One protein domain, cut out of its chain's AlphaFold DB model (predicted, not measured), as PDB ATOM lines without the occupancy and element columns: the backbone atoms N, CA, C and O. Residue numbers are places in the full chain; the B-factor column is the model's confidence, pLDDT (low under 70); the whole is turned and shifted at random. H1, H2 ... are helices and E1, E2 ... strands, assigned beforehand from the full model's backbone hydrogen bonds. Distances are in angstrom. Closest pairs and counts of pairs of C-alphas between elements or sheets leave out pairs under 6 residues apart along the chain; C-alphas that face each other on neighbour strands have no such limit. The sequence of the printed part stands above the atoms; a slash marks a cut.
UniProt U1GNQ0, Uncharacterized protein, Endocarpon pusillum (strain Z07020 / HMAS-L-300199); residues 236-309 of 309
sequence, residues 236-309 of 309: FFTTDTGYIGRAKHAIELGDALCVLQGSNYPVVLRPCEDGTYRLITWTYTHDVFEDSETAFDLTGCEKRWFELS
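This is residues 236 to 309 of the 309 residues of an uncharacterized protein of Endocarpon pusillum (strain Z07020 / HMAS-L-300199) (UniProt U1GNQ0). One strongly twisted antiparallel sheet, ordered E1 E2 E5 E4 E3, is curled like part of a barrel; residues 306 to 307 of the tail pair with edge strand E3, and short H1 is off the sheet. The 74 printed residues run E1 to E5, then H1: mostly strand, with under half in named elements. The whole is compact, radius of gyration of the C-alphas 11.8 A, spanning 36 by 24 by 20 A.

E5, residues 277 to 285, bends by 67 degrees at residue 280. It forms a hairpin with E4, residues 266 to 271 (N 278 and O 270, 2.9 A within hydrogen-bond range), and neighbours E2, residues 244 to 247 (N 246 and O 284, 2.8 A). E1, residues 236 to 238, and E2 form a hairpin (N 237 and O 245, 3.0 A), as do E3, residues 256 to 259, and E4 (N 256 and O 269, 2.8 A). E3 E4 E5 make a meander, successive antiparallel neighbours; E2 to E5 make a Greek key, E2 neighbouring E5. H1, residues 298 to 301, is too short for O i to N i+4 pairs.

E5 spans 19.6 A and E4 15.8 A. C-alpha 236 is at (-54.481, 18.475, -24.678), C-alpha 301 at (-45.929, 9.210, -6.705).

The printed part has no cut. The link E5 to H1 is long. Residues 289 to 304 and 308 to 309 have pLDDT under 70.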
ATOM      1  N   PHE A 236     -53.746  19.298 -25.635       89.31
ATOM      2  CA  PHE A 236     -54.481  18.475 -24.678       89.31
ATOM      3  C   PHE A 236     -54.060  17.019 -24.824       89.31
ATOM      4  O   PHE A 236     -53.838  16.558 -25.942       89.31
ATOM      5  N   PHE A 237     -53.969  16.302 -23.711       90.19
ATOM      6  CA  PHE A 237     -53.627  14.885 -23.715       90.19
ATOM      7  C   PHE A 237     -54.447  14.090 -22.718       90.19
ATOM      8  O   PHE A 237     -54.982  14.630 -21.748       90.19
ATOM      9  N   THR A 238     -54.469  12.791 -22.972       90.69
ATOM     10  CA  THR A 238     -54.906  11.762 -22.041       90.69
ATOM     11  C   THR A 238     -53.730  10.856 -21.708       90.69
ATOM     12  O   THR A 238     -52.888  10.593 -22.568       90.69
ATOM     13  N   THR A 239     -53.650  10.389 -20.468       90.75
ATOM     14  CA  THR A 239     -52.736   9.302 -20.109       90.75
ATOM     15  C   THR A 239     -53.417   7.952 -20.320       90.75
ATOM     16  O   THR A 239     -54.646   7.847 -20.295       90.75
ATOM     17  N   ASP A 240     -52.616   6.899 -20.434       86.81
ATOM     18  CA  ASP A 240     -53.051   5.494 -20.418       86.81
ATOM     19  C   ASP A 240     -53.935   5.103 -19.213       86.81
ATOM     20  O   ASP A 240     -54.716   4.153 -19.253       86.81
ATOM     21  N   THR A 241     -53.811   5.869 -18.139       84.38
ATOM     22  CA  THR A 241     -54.490   5.739 -16.848       84.38
ATOM     23  C   THR A 241     -55.742   6.608 -16.734       84.38
ATOM     24  O   THR A 241     -56.439   6.532 -15.725       84.38
ATOM     25  N   GLY A 242     -56.062   7.391 -17.768       85.25
ATOM     26  CA  GLY A 242     -57.287   8.184 -17.853       85.25
ATOM     27  C   GLY A 242     -57.185   9.611 -17.311       85.25
ATOM     28  O   GLY A 242     -58.205  10.298 -17.284       85.25
ATOM     29  N   TYR A 243     -55.998  10.091 -16.924       86.88
ATOM     30  CA  TYR A 243     -55.819  11.498 -16.558       86.88
ATOM     31  C   TYR A 243     -55.898  12.386 -17.795       86.88
ATOM     32  O   TYR A 243     -55.464  11.996 -18.877       86.88
ATOM     33  N   ILE A 244     -56.413  13.601 -17.622       88.75
ATOM     34  CA  ILE A 244     -56.571  14.580 -18.701       88.75
ATOM     35  C   ILE A 244     -55.729  15.803 -18.370       88.75
ATOM     36  O   ILE A 244     -55.841  16.358 -17.279       88.75
ATOM     37  N   GLY A 245     -54.895  16.248 -19.306       91.50
ATOM     38  CA  GLY A 245     -54.012  17.386 -19.083       91.50
ATOM     39  C   GLY A 245     -53.915  18.366 -20.241       91.50
ATOM     40  O   GLY A 245     -54.348  18.105 -21.364       91.50
ATOM     41  N   ARG A 246     -53.326  19.525 -19.933       91.56
ATOM     42  CA  ARG A 246     -53.007  20.617 -20.855       91.56
ATOM     43  C   ARG A 246     -51.524  20.959 -20.763       91.56
ATOM     44  O   ARG A 246     -51.006  21.251 -19.684       91.56
ATOM     45  N   ALA A 247     -50.859  20.988 -21.906       92.50
ATOM     46  CA  ALA A 247     -49.448  21.314 -22.073       92.50
ATOM     47  C   ALA A 247     -49.290  22.555 -22.965       92.50
ATOM     48  O   ALA A 247     -50.063  22.739 -23.898       92.50
ATOM     49  N   LYS A 248     -48.280  23.403 -22.719       88.06
ATOM     50  CA  LYS A 248     -47.968  24.584 -23.563       88.06
ATOM     51  C   LYS A 248     -47.074  24.277 -24.773       88.06
ATOM     52  O   LYS A 248     -46.677  25.193 -25.489       88.06
ATOM     53  N   HIS A 249     -46.692  23.019 -24.966       86.88
ATOM     54  CA  HIS A 249     -45.804  22.592 -26.043       86.88
ATOM     55  C   HIS A 249     -46.351  21.351 -26.743       86.88
ATOM     56  O   HIS A 249     -47.254  20.675 -26.241       86.88
ATOM     57  N   ALA A 250     -45.806  21.077 -27.929       88.31
ATOM     58  CA  ALA A 250     -46.066  19.839 -28.641       88.31
ATOM     59  C   ALA A 250     -45.533  18.666 -27.809       88.31
ATOM     60  O   ALA A 250     -44.337  18.566 -27.537       88.31
ATOM     61  N   ILE A 251     -46.460  17.820 -27.389       93.38
ATOM     62  CA  ILE A 251     -46.216  16.556 -26.706       93.38
ATOM     63  C   ILE A 251     -46.481  15.434 -27.705       93.38
ATOM     64  O   ILE A 251     -47.289  15.589 -28.624       93.38
ATOM     65  N   GLU A 252     -45.766  14.332 -27.560       94.38
ATOM     66  CA  GLU A 252     -45.785  13.203 -28.487       94.38
ATOM     67  C   GLU A 252     -46.181  11.918 -27.756       94.38
ATOM     68  O   GLU A 252     -46.026  11.797 -26.541       94.38
ATOM     69  N   LEU A 253     -46.695  10.941 -28.509       93.94
ATOM     70  CA  LEU A 253     -46.935   9.600 -27.980       93.94
ATOM     71  C   LEU A 253     -45.619   9.010 -27.465       93.94
ATOM     72  O   LEU A 253     -44.611   9.039 -28.171       93.94
ATOM     73  N   GLY A 254     -45.645   8.467 -26.249       94.06
ATOM     74  CA  GLY A 254     -44.451   7.978 -25.552       94.06
ATOM     75  C   GLY A 254     -43.747   9.018 -24.674       94.06
ATOM     76  O   GLY A 254     -42.818   8.662 -23.951       94.06
ATOM     77  N   ASP A 255     -44.194  10.280 -24.676       95.94
ATOM     78  CA  ASP A 255     -43.875  11.187 -23.575       95.94
ATOM     79  C   ASP A 255     -44.498  10.662 -22.269       95.94
ATOM     80  O   ASP A 255     -45.507   9.953 -22.270       95.94
ATOM     81  N   ALA A 256     -43.889  11.018 -21.140       95.25
ATOM     82  CA  ALA A 256     -44.297  10.589 -19.814       95.25
ATOM     83  C   ALA A 256     -44.714  11.782 -18.953       95.25
ATOM     84  O   ALA A 256     -43.967  12.751 -18.799       95.25
ATOM     85  N   LEU A 257     -45.889  11.691 -18.336       94.75
ATOM     86  CA  LEU A 257     -46.309  12.592 -17.272       94.75
ATOM     87  C   LEU A 257     -45.639  12.167 -15.958       94.75
ATOM     88  O   LEU A 257     -45.743  11.010 -15.543       94.75
ATOM     89  N   CYS A 258     -44.959  13.104 -15.301       93.31
ATOM     90  CA  CYS A 258     -44.211  12.860 -14.073       93.31
ATOM     91  C   CYS A 258     -44.386  14.013 -13.081       93.31
ATOM     92  O   CYS A 258     -44.504  15.174 -13.468       93.31
ATOM     93  N   VAL A 259     -44.349  13.706 -11.786       89.75
ATOM     94  CA  VAL A 259     -44.259  14.704 -10.713       89.75
ATOM     95  C   VAL A 259     -42.871  14.588 -10.103       89.75
ATOM     96  O   VAL A 259     -42.556  13.611  -9.425       89.75
ATOM     97  N   LEU A 260     -42.011  15.564 -10.394       88.75
ATOM     98  CA  LEU A 260     -40.634  15.562  -9.904       88.75
ATOM     99  C   LEU A 260     -40.594  15.839  -8.400       88.75
ATOM    100  O   LEU A 260     -41.321  16.697  -7.898       88.75
ATOM    101  N   GLN A 261     -39.692  15.168  -7.685       85.81
ATOM    102  CA  GLN A 261     -39.480  15.434  -6.265       85.81
ATOM    103  C   GLN A 261     -39.086  16.905  -6.050       85.81
ATOM    104  O   GLN A 261     -38.179  17.423  -6.702       85.81
ATOM    105  N   GLY A 262     -39.786  17.580  -5.137       86.81
ATOM    106  CA  GLY A 262     -39.603  19.012  -4.876       86.81
ATOM    107  C   GLY A 262     -40.328  19.939  -5.860       86.81
ATOM    108  O   GLY A 262     -40.233  21.157  -5.716       86.81
ATOM    109  N   SER A 263     -41.063  19.392  -6.830       86.00
ATOM    110  CA  SER A 263     -41.980  20.146  -7.678       86.00
ATOM    111  C   SER A 263     -43.419  20.024  -7.180       86.00
ATOM    112  O   SER A 263     -43.883  18.932  -6.868       86.00
ATOM    113  N   ASN A 264     -44.148  21.142  -7.197       84.69
ATOM    114  CA  ASN A 264     -45.589  21.167  -6.930       84.69
ATOM    115  C   ASN A 264     -46.434  21.014  -8.202       84.69
ATOM    116  O   ASN A 264     -47.653  21.051  -8.115       84.69
ATOM    117  N   TYR A 265     -45.809  20.886  -9.374       87.19
ATOM    118  CA  TYR A 265     -46.500  20.804 -10.659       87.19
ATOM    119  C   TYR A 265     -46.032  19.585 -11.457       87.19
ATOM    120  O   TYR A 265     -44.823  19.302 -11.466       87.19
ATOM    121  N   PRO A 266     -46.947  18.875 -12.143       93.12
ATOM    122  CA  PRO A 266     -46.566  17.826 -13.060       93.12
ATOM    123  C   PRO A 266     -45.831  18.414 -14.264       93.12
ATOM    124  O   PRO A 266     -46.035  19.555 -14.696       93.12
ATOM    125  N   VAL A 267     -44.957  17.590 -14.816       95.12
ATOM    126  CA  VAL A 267     -44.171  17.874 -16.005       95.12
ATOM    127  C   VAL A 267     -44.353  16.757 -17.013       95.12
ATOM    128  O   VAL A 267     -44.587  15.605 -16.653       95.12
ATOM    129  N   VAL A 268     -44.202  17.102 -18.284       95.56
ATOM    130  CA  VAL A 268     -44.083  16.124 -19.361       95.56
ATOM    131  C   VAL A 268     -42.603  15.945 -19.681       95.56
ATOM    132  O   VAL A 268     -41.893  16.918 -19.963       95.56
ATOM    133  N   LEU A 269     -42.136  14.703 -19.615       96.56
ATOM    134  CA  LEU A 269     -40.768  14.284 -19.885       96.56
ATOM    135  C   LEU A 269     -40.730  13.402 -21.130       96.56
ATOM    136  O   LEU A 269     -41.560  12.515 -21.280       96.56
ATOM    137  N   ARG A 270     -39.725  13.589 -21.982       96.56
ATOM    138  CA  ARG A 270     -39.483  12.720 -23.138       96.56
ATOM    139  C   ARG A 270     -38.297  11.800 -22.873       96.56
ATOM    140  O   ARG A 270     -37.226  12.329 -22.555       96.56
ATOM    141  N   PRO A 271     -38.440  10.472 -23.005       96.38
ATOM    142  CA  PRO A 271     -37.304   9.564 -22.902       96.38
ATOM    143  C   PRO A 271     -36.302   9.798 -24.045       96.38
ATOM    144  O   PRO A 271     -36.684  10.006 -25.198       96.38
ATOM    145  N   CYS A 272     -35.012   9.762 -23.720       96.94
ATOM    146  CA  CYS A 272     -33.896   9.802 -24.663       96.94
ATOM    147  C   CYS A 272     -33.300   8.394 -24.849       96.94
ATOM    148  O   CYS A 272     -33.420   7.534 -23.976       96.94
ATOM    149  N   GLU A 273     -32.601   8.159 -25.964       96.56
ATOM    150  CA  GLU A 273     -31.975   6.856 -26.272       96.56
ATOM    151  C   GLU A 273     -30.910   6.422 -25.249       96.56
ATOM    152  O   GLU A 273     -30.660   5.231 -25.073       96.56
ATOM    153  N   ASP A 274     -30.293   7.376 -24.550       96.75
ATOM    154  CA  ASP A 274     -29.268   7.147 -23.528       96.75
ATOM    155  C   ASP A 274     -29.842   6.821 -22.135       96.75
ATOM    156  O   ASP A 274     -29.097   6.730 -21.160       96.75
ATOM    157  N   GLY A 275     -31.165   6.649 -22.029       95.69
ATOM    158  CA  GLY A 275     -31.862   6.401 -20.766       95.69
ATOM    159  C   GLY A 275     -32.067   7.654 -19.911       95.69
ATOM    160  O   GLY A 275     -32.533   7.546 -18.777       95.69
ATOM    161  N   THR A 276     -31.728   8.840 -20.425       96.50
ATOM    162  CA  THR A 276     -32.063  10.115 -19.779       96.50
ATOM    163  C   THR A 276     -33.461  10.590 -20.179       96.50
ATOM    164  O   THR A 276     -34.108  10.021 -21.058       96.50
ATOM    165  N   TYR A 277     -33.939  11.652 -19.528       96.94
ATOM    166  CA  TYR A 277     -35.209  12.293 -19.855       96.94
ATOM    167  C   TYR A 277     -34.999  13.777 -20.141       96.94
ATOM    168  O   TYR A 277     -34.283  14.471 -19.415       96.94
ATOM    169  N   ARG A 278     -35.665  14.284 -21.180       96.94
ATOM    170  CA  ARG A 278     -35.732  15.712 -21.500       96.94
ATOM    171  C   ARG A 278     -37.029  16.303 -20.961       96.94
ATOM    172  O   ARG A 278     -38.105  15.810 -21.282       96.94
ATOM    173  N   LEU A 279     -36.938  17.395 -20.206       96.25
ATOM    174  CA  LEU A 279     -38.111  18.181 -19.825       96.25
ATOM    175  C   LEU A 279     -38.715  18.845 -21.067       96.25
ATOM    176  O   LEU A 279     -38.060  19.679 -21.691       96.25
ATOM    177  N   ILE A 280     -39.951  18.480 -21.414       96.25
ATOM    178  CA  ILE A 280     -40.687  19.092 -22.523       96.25
ATOM    179  C   ILE A 280     -41.413  20.333 -22.030       96.25
ATOM    180  O   ILE A 280     -41.194  21.421 -22.552       96.25
ATOM    181  N   THR A 281     -42.276  20.195 -21.021       95.06
ATOM    182  CA  THR A 281     -43.053  21.325 -20.503       95.06
ATOM    183  C   THR A 281     -43.628  21.059 -19.118       95.06
ATOM    184  O   THR A 281     -43.719  19.919 -18.666       95.06
ATOM    185  N   TRP A 282     -44.049  22.140 -18.472       93.94
ATOM    186  CA  TRP A 282     -44.923  22.107 -17.308       93.94
ATOM    187  C   TRP A 282     -46.359  21.921 -17.775       93.94
ATOM    188  O   TRP A 282     -46.767  22.493 -18.790       93.94
ATOM    189  N   THR A 283     -47.130  21.133 -17.042       93.25
ATOM    190  CA  THR A 283     -48.507  20.842 -17.422       93.25
ATOM    191  C   THR A 283     -49.454  21.050 -16.256       93.25
ATOM    192  O   THR A 283     -49.073  20.992 -15.090       93.25
ATOM    193  N   TYR A 284     -50.698  21.347 -16.601       89.88
ATOM    194  CA  TYR A 284     -51.825  21.181 -15.707       89.88
ATOM    195  C   TYR A 284     -52.471  19.836 -16.028       89.88
ATOM    196  O   TYR A 284     -52.745  19.558 -17.197       89.88
ATOM    197  N   THR A 285     -52.717  19.004 -15.025       88.88
ATOM    198  CA  THR A 285     -53.409  17.726 -15.211       88.88
ATOM    199  C   THR A 285     -54.509  17.603 -14.171       88.88
ATOM    200  O   THR A 285     -54.267  17.789 -12.980       88.88
ATOM    201  N   HIS A 286     -55.721  17.339 -14.646       83.56
ATOM    202  CA  HIS A 286     -56.911  17.180 -13.824       83.56
ATOM    203  C   HIS A 286     -56.818  15.879 -13.010       83.56
ATOM    204  O   HIS A 286     -56.270  14.891 -13.499       83.56
ATOM    205  N   ASP A 287     -57.317  15.897 -11.770       73.81
ATOM    206  CA  ASP A 287     -57.328  14.776 -10.802       73.81
ATOM    207  C   ASP A 287     -55.960  14.193 -10.426       73.81
ATOM    208  O   ASP A 287     -55.864  13.187  -9.730       73.81
ATOM    209  N   VAL A 288     -54.881  14.839 -10.859       72.75
ATOM    210  CA  VAL A 288     -53.525  14.522 -10.411       72.75
ATOM    211  C   VAL A 288     -53.291  15.101  -9.009       72.75
ATOM    212  O   VAL A 288     -52.520  14.541  -8.240       72.75
ATOM    213  N   PHE A 289     -54.015  16.158  -8.635       67.12
ATOM    214  CA  PHE A 289     -54.041  16.711  -7.280       67.12
ATOM    215  C   PHE A 289     -55.370  16.350  -6.613       67.12
ATOM    216  O   PHE A 289     -56.417  16.818  -7.051       67.12
ATOM    217  N   GLU A 290     -55.321  15.509  -5.583       58.50
ATOM    218  CA  GLU A 290     -56.511  14.951  -4.921       58.50
ATOM    219  C   GLU A 290     -57.238  15.999  -4.038       58.50
ATOM    220  O   GLU A 290     -58.417  15.855  -3.719       58.50
ATOM    221  N   ASP A 291     -56.590  17.134  -3.735       53.66
ATOM    222  CA  ASP A 291     -57.107  18.148  -2.818       53.66
ATOM    223  C   ASP A 291     -56.542  19.526  -3.189       53.66
ATOM    224  O   ASP A 291     -55.330  19.719  -3.306       53.66
ATOM    225  N   SER A 292     -57.407  20.528  -3.327       50.62
ATOM    226  CA  SER A 292     -57.073  21.880  -3.799       50.62
ATOM    227  C   SER A 292     -56.141  22.708  -2.892       50.62
ATOM    228  O   SER A 292     -55.910  23.877  -3.191       50.62
ATOM    229  N   GLU A 293     -55.621  22.165  -1.785       50.06
ATOM    230  CA  GLU A 293     -54.808  22.924  -0.815       50.06
ATOM    231  C   GLU A 293     -53.534  22.226  -0.324       50.06
ATOM    232  O   GLU A 293     -52.705  22.868   0.325       50.06
ATOM    233  N   THR A 294     -53.310  20.954  -0.648       44.94
ATOM    234  CA  THR A 294     -52.120  20.236  -0.183       44.94
ATOM    235  C   THR A 294     -51.305  19.737  -1.352       44.94
ATOM    236  O   THR A 294     -51.791  19.016  -2.219       44.94
ATOM    237  N   ALA A 295     -50.035  20.152  -1.351       50.09
ATOM    238  CA  ALA A 295     -48.983  19.538  -2.138       50.09
ATOM    239  C   ALA A 295     -49.182  18.023  -2.129       50.09
ATOM    240  O   ALA A 295     -49.439  17.473  -1.057       50.09
ATOM    241  N   PHE A 296     -49.098  17.417  -3.317       54.47
ATOM    242  CA  PHE A 296     -49.113  15.977  -3.548       54.47
ATOM    243  C   PHE A 296     -48.764  15.188  -2.291       54.47
ATOM    244  O   PHE A 296     -47.696  15.429  -1.711       54.47
ATOM    245  N   ASP A 297     -49.571  14.188  -1.934       52.12
ATOM    246  CA  ASP A 297     -49.007  13.100  -1.155       52.12
ATOM    247  C   ASP A 297     -47.959  12.402  -2.038       52.12
ATOM    248  O   ASP A 297     -48.222  11.473  -2.803       52.12
ATOM    249  N   LEU A 298     -46.737  12.937  -1.997       54.25
ATOM    250  CA  LEU A 298     -45.589  12.423  -2.724       54.25
ATOM    251  C   LEU A 298     -45.188  11.048  -2.180       54.25
ATOM    252  O   LEU A 298     -44.356  10.389  -2.805       54.25
ATOM    253  N   THR A 299     -45.783  10.569  -1.076       51.28
ATOM    254  CA  THR A 299     -45.527   9.232  -0.533       51.28
ATOM    255  C   THR A 299     -46.191   8.138  -1.386       51.28
ATOM    256  O   THR A 299     -47.058   7.384  -0.972       51.28
ATOM    257  N   GLY A 300     -45.743   8.013  -2.637       52.16
ATOM    258  CA  GLY A 300     -46.187   6.986  -3.585       52.16
ATOM    259  C   GLY A 300     -46.013   7.378  -5.051       52.16
ATOM    260  O   GLY A 300     -45.805   6.510  -5.903       52.16
ATOM    261  N   CYS A 301     -46.032   8.679  -5.343       49.56
ATOM    262  CA  CYS A 301     -45.929   9.210  -6.705       49.56
ATOM    263  C   CYS A 301     -44.505   9.204  -7.266       49.56
ATOM    264  O   CYS A 301     -44.341   9.147  -8.480       49.56
ATOM    265  N   GLU A 302     -43.483   9.112  -6.405       50.41
ATOM    266  CA  GLU A 302     -42.064   8.990  -6.793       50.41
ATOM    267  C   GLU A 302     -41.761   7.768  -7.693       50.41
ATOM    268  O   GLU A 302     -40.653   7.630  -8.206       50.41
ATOM    269  N   LYS A 303     -42.729   6.861  -7.892       52.75
ATOM    270  CA  LYS A 303     -42.580   5.644  -8.708       52.75
ATOM    271  C   LYS A 303     -43.573   5.521  -9.861       52.75
ATOM    272  O   LYS A 303     -43.547   4.498 -10.545       52.75
ATOM    273  N   ARG A 304     -44.463   6.494 -10.073       57.62
ATOM    274  CA  ARG A 304     -45.500   6.393 -11.109       57.62
ATOM    275  C   ARG A 304     -45.152   7.272 -12.302       57.62
ATOM    276  O   ARG A 304     -45.076   8.489 -12.194       57.62
ATOM    277  N   TRP A 305     -44.935   6.605 -13.425       72.25
ATOM    278  CA  TRP A 305     -44.780   7.200 -14.743       72.25
ATOM    279  C   TRP A 305     -46.069   6.902 -15.495       72.25
ATOM    280  O   TRP A 305     -46.502   5.749 -15.495       72.25
ATOM    281  N   PHE A 306     -46.691   7.922 -16.078       77.06
ATOM    282  CA  PHE A 306     -47.884   7.731 -16.901       77.06
ATOM    283  C   PHE A 306     -47.525   8.032 -18.347       77.06
ATOM    284  O   PHE A 306     -47.050   9.130 -18.645       77.06
ATOM    285  N   GLU A 307     -47.717   7.061 -19.232       74.56
ATOM    286  CA  GLU A 307     -47.449   7.251 -20.654       74.56
ATOM    287  C   GLU A 307     -48.609   8.010 -21.304       74.56
ATOM    288  O   GLU A 307     -49.787   7.765 -21.016       74.56
ATOM    289  N   LEU A 308     -48.272   8.963 -22.171       67.94
ATOM    290  CA  LEU A 308     -49.265   9.689 -22.955       67.94
ATOM    291  C   LEU A 308     -49.780   8.800 -24.098       67.94
ATOM    292  O   LEU A 308     -48.982   8.258 -24.870       67.94
ATOM    293  N   SER A 309     -51.110   8.669 -24.195       58.78
ATOM    294  CA  SER A 309     -51.829   7.763 -25.111       58.78
ATOM    295  C   SER A 309     -52.668   8.484 -26.156       58.78
ATOM    296  O   SER A 309     -53.310   9.487 -25.761       58.78
TER     297      SER A 309